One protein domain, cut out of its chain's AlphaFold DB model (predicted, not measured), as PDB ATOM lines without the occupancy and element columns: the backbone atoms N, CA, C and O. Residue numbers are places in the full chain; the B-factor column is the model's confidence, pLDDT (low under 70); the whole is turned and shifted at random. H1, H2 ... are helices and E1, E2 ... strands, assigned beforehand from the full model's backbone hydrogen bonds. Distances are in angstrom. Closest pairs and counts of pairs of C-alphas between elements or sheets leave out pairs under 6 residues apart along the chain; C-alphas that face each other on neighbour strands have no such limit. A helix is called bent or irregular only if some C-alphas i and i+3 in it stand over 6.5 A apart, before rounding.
ATOM      1  N   LEU A  55     176.857 201.117 104.226       87.56
ATOM      2  CA  LEU A  55     177.028 201.424 105.636       87.56
ATOM      3  C   LEU A  55     175.682 201.406 106.351       87.56
ATOM      4  O   LEU A  55     174.664 201.786 105.774       87.56
ATOM      5  N   VAL A  56     175.692 201.007 107.614       86.25
ATOM      6  CA  VAL A  56     174.531 200.993 108.502       86.25
ATOM      7  C   VAL A  56     174.907 201.728 109.780       86.25
ATOM      8  O   VAL A  56     175.955 201.472 110.356       86.25
ATOM      9  N   CYS A  57     174.081 202.679 110.195       84.06
ATOM     10  CA  CYS A  57     174.195 203.343 111.482       84.06
ATOM     11  C   CYS A  57     173.620 202.404 112.532       84.06
ATOM     12  O   CYS A  57     172.420 202.118 112.509       84.06
ATOM     13  N   LEU A  58     174.488 201.944 113.424       79.75
ATOM     14  CA  LEU A  58     174.125 201.089 114.533       79.75
ATOM     15  C   LEU A  58     173.225 201.874 115.481       79.75
ATOM     16  O   LEU A  58     173.550 202.977 115.933       79.75
ATOM     17  N   SER A  59     172.051 201.317 115.745       70.88
ATOM     18  CA  SER A  59     171.101 201.907 116.682       70.88
ATOM     19  C   SER A  59     171.602 201.786 118.129       70.88
ATOM     20  O   SER A  59     172.509 201.013 118.427       70.88
ATOM     21  N   ASP A  60     170.964 202.505 119.059       67.50
ATOM     22  CA  ASP A  60     171.269 202.454 120.507       67.50
ATOM     23  C   ASP A  60     171.225 201.028 121.097       67.50
ATOM     24  O   ASP A  60     171.889 200.716 122.082       67.50
ATOM     25  N   ALA A  61     170.522 200.120 120.413       64.19
ATOM     26  CA  ALA A  61     170.484 198.690 120.701       64.19
ATOM     27  C   ALA A  61     171.864 197.997 120.694       64.19
ATOM     28  O   ALA A  61     171.999 196.931 121.293       64.19
ATOM     29  N   TYR A  62     172.879 198.589 120.055       64.81
ATOM     30  CA  TYR A  62     174.244 198.055 119.988       64.81
ATOM     31  C   TYR A  62     175.152 198.499 121.152       64.81
ATOM     32  O   TYR A  62     176.328 198.146 121.185       64.81
ATOM     33  N   GLY A  63     174.625 199.211 122.156       68.56
ATOM     34  CA  GLY A  63     175.352 199.501 123.394       68.56
ATOM     35  C   GLY A  63     176.518 200.474 123.198       68.56
ATOM     36  O   GLY A  63     176.298 201.661 122.991       68.56
ATOM     37  N   GLU A  64     177.760 199.998 123.312       65.94
ATOM     38  CA  GLU A  64     178.965 200.848 123.251       65.94
ATOM     39  C   GLU A  64     179.259 201.389 121.840       65.94
ATOM     40  O   GLU A  64     179.896 202.429 121.710       65.94
ATOM     41  N   GLU A  65     178.746 200.721 120.804       65.75
ATOM     42  CA  GLU A  65     178.925 201.078 119.383       65.75
ATOM     43  C   GLU A  65     177.694 201.829 118.827       65.75
ATOM     44  O   GLU A  65     177.528 202.034 117.621       65.75
ATOM     45  N   ALA A  66     176.789 202.239 119.721       72.25
ATOM     46  CA  ALA A  66     175.583 202.983 119.397       72.25
ATOM     47  C   ALA A  66     175.902 204.319 118.706       72.25
ATOM     48  O   ALA A  66     176.584 205.186 119.252       72.25
ATOM     49  N   GLY A  67     175.335 204.519 117.517       75.75
ATOM     50  CA  GLY A  67     175.540 205.718 116.705       75.75
ATOM     51  C   GLY A  67     176.732 205.639 115.751       75.75
ATOM     52  O   GLY A  67     176.881 206.538 114.924       75.75
ATOM     53  N   GLU A  68     177.526 204.568 115.806       84.56
ATOM     54  CA  GLU A  68     178.611 204.330 114.857       84.56
ATOM     55  C   GLU A  68     178.096 203.749 113.531       84.56
ATOM     56  O   GLU A  68     176.957 203.299 113.400       84.56
ATOM     57  N   TRP A  69     178.944 203.784 112.508       87.19
ATOM     58  CA  TRP A  69     178.658 203.307 111.162       87.19
ATOM     59  C   TRP A  69     179.383 201.997 110.882       87.19
ATOM     60  O   TRP A  69     180.602 201.967 110.725       87.19
ATOM     61  N   PHE A  70     178.623 200.920 110.747       86.12
ATOM     62  CA  PHE A  70     179.104 199.601 110.371       86.12
ATOM     63  C   PHE A  70     179.115 199.426 108.849       86.12
ATOM     64  O   PHE A  70     178.128 199.705 108.168       86.12
ATOM     65  N   LEU A  71     180.224 198.934 108.299       87.38
ATOM     66  CA  LEU A  71     180.330 198.512 106.905       87.38
ATOM     67  C   LEU A  71     179.768 197.098 106.749       87.38
ATOM     68  O   LEU A  71     180.495 196.115 106.873       87.38
ATOM     69  N   GLU A  72     178.483 197.019 106.424       83.81
ATOM     70  CA  GLU A  72     177.776 195.759 106.175       83.81
ATOM     71  C   GLU A  72     178.316 195.047 104.929       83.81
ATOM     72  O   GLU A  72     178.547 193.838 104.917       83.81
ATOM     73  N   ALA A  73     178.545 195.808 103.857       84.44
ATOM     74  CA  ALA A  73     179.041 195.257 102.607       84.44
ATOM     75  C   ALA A  73     180.000 196.221 101.916       84.44
ATOM     76  O   ALA A  73     179.673 197.377 101.660       84.44
ATOM     77  N   GLY A  74     181.178 195.721 101.554       87.00
ATOM     78  CA  GLY A  74     182.099 196.388 100.640       87.00
ATOM     79  C   GLY A  74     182.186 195.624  99.323       87.00
ATOM     80  O   GLY A  74     182.223 194.395  99.316       87.00
ATOM     81  N   PHE A  75     182.248 196.339  98.204       84.12
ATOM     82  CA  PHE A  75     182.368 195.758  96.869       84.12
ATOM     83  C   PHE A  75     183.753 196.029  96.266       84.12
ATOM     84  O   PHE A  75     184.383 197.060  96.512       84.12
ATOM     85  N   GLY A  76     184.250 195.085  95.460       81.88
ATOM     86  CA  GLY A  76     185.542 195.210  94.776       81.88
ATOM     87  C   GLY A  76     186.704 195.374  95.758       81.88
ATOM     88  O   GLY A  76     186.869 194.563  96.664       81.88
ATOM     89  N   SER A  77     187.491 196.444  95.613       80.38
ATOM     90  CA  SER A  77     188.613 196.747  96.514       80.38
ATOM     91  C   SER A  77     188.180 196.988  97.962       80.38
ATOM     92  O   SER A  77     188.997 196.841  98.866       80.38
ATOM     93  N   LEU A  78     186.911 197.348  98.195       81.06
ATOM     94  CA  LEU A  78     186.308 197.561  99.516       81.06
ATOM     95  C   LEU A  78     185.809 196.269 100.161       81.06
ATOM     96  O   LEU A  78     185.574 196.269 101.366       81.06
ATOM     97  N   ALA A  79     185.713 195.169  99.404       80.56
ATOM     98  CA  ALA A  79     185.361 193.866  99.949       80.56
ATOM     99  C   ALA A  79     186.440 193.441 100.947       80.56
ATOM    100  O   ALA A  79     187.590 193.166 100.598       80.56
ATOM    101  N   SER A  80     186.086 193.484 102.223       70.12
ATOM    102  CA  SER A  80     186.980 193.214 103.331       70.12
ATOM    103  C   SER A  80     186.349 192.105 104.163       70.12
ATOM    104  O   SER A  80     185.189 192.246 104.533       70.12
ATOM    105  N   PRO A  81     187.068 191.015 104.475       67.81
ATOM    106  CA  PRO A  81     186.528 189.949 105.322       67.81
ATOM    107  C   PRO A  81     186.419 190.363 106.796       67.81
ATOM    108  O   PRO A  81     185.879 189.612 107.601       67.81
ATOM    109  N   GLN A  82     186.965 191.526 107.159       71.31
ATOM    110  CA  GLN A  82     186.887 192.071 108.507       71.31
ATOM    111  C   GLN A  82     185.761 193.105 108.589       71.31
ATOM    112  O   GLN A  82     185.722 193.990 107.724       71.31
ATOM    113  N   PRO A  83     184.894 193.016 109.615       69.62
ATOM    114  CA  PRO A  83     183.906 194.044 109.894       69.62
ATOM    115  C   PRO A  83     184.623 195.362 110.188       69.62
ATOM    116  O   PRO A  83     185.581 195.385 110.958       69.62
ATOM    117  N   GLN A  84     184.178 196.451 109.560       82.94
ATOM    118  CA  GLN A  84     184.683 197.785 109.868       82.94
ATOM    119  C   GLN A  84     183.591 198.651 110.455       82.94
ATOM    120  O   GLN A  84     182.521 198.781 109.871       82.94
ATOM    121  N   ILE A  85     183.925 199.280 111.574       85.06
ATOM    122  CA  ILE A  85     183.091 200.258 112.256       85.06
ATOM    123  C   ILE A  85     183.806 201.596 112.184       85.06
ATOM    124  O   ILE A  85     185.037 201.674 112.274       85.06
ATOM    125  N   PHE A  86     183.031 202.639 111.936       85.50
ATOM    126  CA  PHE A  86     183.496 204.005 111.807       85.50
ATOM    127  C   PHE A  86     182.679 204.884 112.737       85.50
ATOM    128  O   PHE A  86     181.456 204.893 112.657       85.50
ATOM    129  N   SER A  87     183.348 205.686 113.552       81.75
ATOM    130  CA  SER A  87     182.649 206.594 114.461       81.75
ATOM    131  C   SER A  87     181.898 207.708 113.713       81.75
ATOM    132  O   SER A  87     180.877 208.187 114.191       81.75
ATOM    133  N   ASP A  88     182.338 208.059 112.496       83.00
ATOM    134  CA  ASP A  88     181.728 209.097 111.661       83.00
ATOM    135  C   ASP A  88     181.788 208.763 110.162       83.00
ATOM    136  O   ASP A  88     182.638 207.999 109.692       83.00
ATOM    137  N   LEU A  89     180.925 209.426 109.383       81.44
ATOM    138  CA  LEU A  89     180.898 209.310 107.921       81.44
ATOM    139  C   LEU A  89     182.199 209.762 107.260       81.44
ATOM    140  O   LEU A  89     182.662 209.102 106.339       81.44
ATOM    141  N   ASP A  90     182.835 210.816 107.770       84.12
ATOM    142  CA  ASP A  90     184.116 211.305 107.244       84.12
ATOM    143  C   ASP A  90     185.220 210.232 107.325       84.12
ATOM    144  O   ASP A  90     185.996 210.036 106.382       84.12
ATOM    145  N   ALA A  91     185.243 209.462 108.419       85.62
ATOM    146  CA  ALA A  91     186.180 208.357 108.592       85.62
ATOM    147  C   ALA A  91     185.912 207.228 107.584       85.62
ATOM    148  O   ALA A  91     186.857 206.692 106.993       85.62
ATOM    149  N   ALA A  92     184.637 206.909 107.342       85.19
ATOM    150  CA  ALA A  92     184.233 205.945 106.326       85.19
ATOM    151  C   ALA A  92     184.616 206.408 104.910       85.19
ATOM    152  O   ALA A  92     185.253 205.662 104.166       85.19
ATOM    153  N   GLU A  93     184.296 207.650 104.546       83.88
ATOM    154  CA  GLU A  93     184.632 208.238 103.246       83.88
ATOM    155  C   GLU A  93     186.147 208.251 103.012       83.88
ATOM    156  O   GLU A  93     186.625 207.829 101.955       83.88
ATOM    157  N   THR A  94     186.921 208.649 104.022       84.62
ATOM    158  CA  THR A  94     188.388 208.656 103.976       84.62
ATOM    159  C   THR A  94     188.956 207.253 103.790       84.62
ATOM    160  O   THR A  94     189.905 207.057 103.022       84.62
ATOM    161  N   TRP A  95     188.399 206.256 104.480       86.81
ATOM    162  CA  TRP A  95     188.815 204.862 104.336       86.81
ATOM    163  C   TRP A  95     188.521 204.329 102.933       86.81
ATOM    164  O   TRP A  95     189.394 203.716 102.310       86.81
ATOM    165  N   ILE A  96     187.329 204.625 102.408       84.00
ATOM    166  CA  ILE A  96     186.906 204.248 101.059       84.00
ATOM    167  C   ILE A  96     187.829 204.886 100.018       84.00
ATOM    168  O   ILE A  96     188.400 204.179  99.185       84.00
ATOM    169  N   ALA A  97     188.059 206.196 100.110       82.00
ATOM    170  CA  ALA A  97     188.941 206.927  99.209       82.00
ATOM    171  C   ALA A  97     190.366 206.346  99.222       82.00
ATOM    172  O   ALA A  97     190.912 206.008  98.169       82.00
ATOM    173  N   ARG A  98     190.934 206.110 100.415       83.69
ATOM    174  CA  ARG A  98     192.275 205.525 100.582       83.69
ATOM    175  C   ARG A  98     192.403 204.173  99.891       83.69
ATOM    176  O   ARG A  98     193.408 203.907  99.235       83.69
ATOM    177  N   ARG A  99     191.400 203.313 100.042       82.75
ATOM    178  CA  ARG A  99     191.419 201.947  99.509       82.75
ATOM    179  C   ARG A  99     191.220 201.899  97.998       82.75
ATOM    180  O   ARG A  99     191.714 200.996  97.331       82.75
ATOM    181  N   LEU A 100     190.538 202.902  97.465       77.31
ATOM    182  CA  LEU A 100     190.390 203.123  96.034       77.31
ATOM    183  C   LEU A 100     191.579 203.884  95.424       77.31
ATOM    184  O   LEU A 100     191.620 204.086  94.213       77.31
ATOM    185  N   GLY A 101     192.556 204.290  96.243       70.44
ATOM    186  CA  GLY A 101     193.718 205.063  95.806       70.44
ATOM    187  C   GLY A 101     193.380 206.501  95.400       70.44
ATOM    188  O   GLY A 101     194.204 207.162  94.770       70.44
ATOM    189  N   ALA A 102     192.188 206.988  95.748       59.75
ATOM    190  CA  ALA A 102     191.766 208.358  95.516       59.75
ATOM    191  C   ALA A 102     192.043 209.213  96.757       59.75
ATOM    192  O   ALA A 102     191.826 208.790  97.892       59.75
ATOM    193  N   SER A 103     192.502 210.446  96.559       50.28
ATOM    194  CA  SER A 103     192.450 211.443  97.623       50.28
ATOM    195  C   SER A 103     191.020 211.985  97.714       50.28
ATOM    196  O   SER A 103     190.461 212.365  96.678       50.28
ATOM    197  N   PRO A 104     190.404 212.040  98.911       52.12
ATOM    198  CA  PRO A 104     189.154 212.769  99.066       52.12
ATOM    199  C   PRO A 104     189.410 214.216  98.638       52.12
ATOM    200  O   PRO A 104     190.403 214.837  99.031       52.12
ATOM    201  N   ARG A 105     188.570 214.733  97.738       48.41
ATOM    202  CA  ARG A 105     188.709 216.102  97.245       48.41
ATOM    203  C   ARG A 105     188.376 217.044  98.413       48.41
ATOM    204  O   ARG A 105     187.240 216.995  98.875       48.41
ATOM    205  N   PRO A 106     189.307 217.897  98.883       48.78
ATOM    206  CA  PRO A 106     189.006 218.813  99.977       48.78
ATOM    207  C   PRO A 106     187.943 219.848  99.547       48.78
ATOM    208  O   PRO A 106     187.869 220.153  98.342       48.78
ATOM    209  N   PRO A 107     187.124 220.346 100.500       48.75
ATOM    210  CA  PRO A 107     186.024 221.280 100.242       48.75
ATOM    211  C   PRO A 107     186.478 222.589  99.577       48.75
ATOM    212  O   PRO A 107     187.570 223.099  99.916       48.75
TER     213      PRO A 107
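Overview. This is residues 55 to 107 of the 107 residues of an uncharacterized protein of Methylobacterium sp. 174MFSha1.1 (UniProt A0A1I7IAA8). A small flat body has a short two-stranded ribbon, E1 beside E2, with the irregular turn H1 at one end and the helix H2 near E2 on the side toward the other end. After E2 a long link folds back, and its residues 85 to 86 pair with the start of E2, residues 69 to 70. The 53 printed residues hold two named helices and two named strands, in the order E1, H1, E2, H2; the sheet order is E1 - E2, antiparallel, and the class is mixed, helices and strands, with under half of the residues in named elements. The whole is only just compact, close to loose, with a radius of gyration of the C-alphas of 12.0 A and spans of 34 by 29 by 12 A.

Arrangement. E1, residues 55 to 57, and E2, residues 69 to 74, are antiparallel neighbours with 158 degrees between their directions. The C-alphas of Leu 55 and Leu 71 face each other at 4.6 A, and those of Cys 57 and Trp 69 at 4.5 A. N 56 and O 70 are within hydrogen-bond range at 2.8 A, as are N 70 and O 56 at 2.8 A. Residues 69 to 70 of E2 also pair with residues 85 to 86, antiparallel. The closest C-alphas of E2 and H2, residues 89 to 99, are those of Trp 69 and Leu 89, 7.2 A apart. E1 and H2 are apart. H1, residues 60 to 65, and H2 are apart too. In H2 every O i to N i+4 pair is within hydrogen-bond range; in H1 it is 0 of 2, beside 1 of 3 O i to N i+3 pairs.

Along the chain. E2 is 13.1 A from first to last C-alpha, and its C-alpha 69 is at (178.658, 203.307, 111.162). E1 is 6.8 A long and begins with C-alpha 55 at (177.028, 201.424, 105.636). H1 is 7.9 A long and irregular, with C-alphas 61 and 64 lying 9.1 A apart. H2 is 15.4 A long and ends with C-alpha 99 at (191.419, 201.947, 99.509).

Size, cuts and confidence. The two C-alphas farthest apart are those of Ala 61 and Gly 101, 34.6 A. The links E1 to H1 and H1 to E2 are tight, and the link E2 to H2, residues 75 to 88, is long. The printed part has no cut and ends at residue 107, the chain's last residue. The mean pLDDT of the printed part is 76.2; residues 60 to 65, 81, 83 and 102 to 107 are under 70.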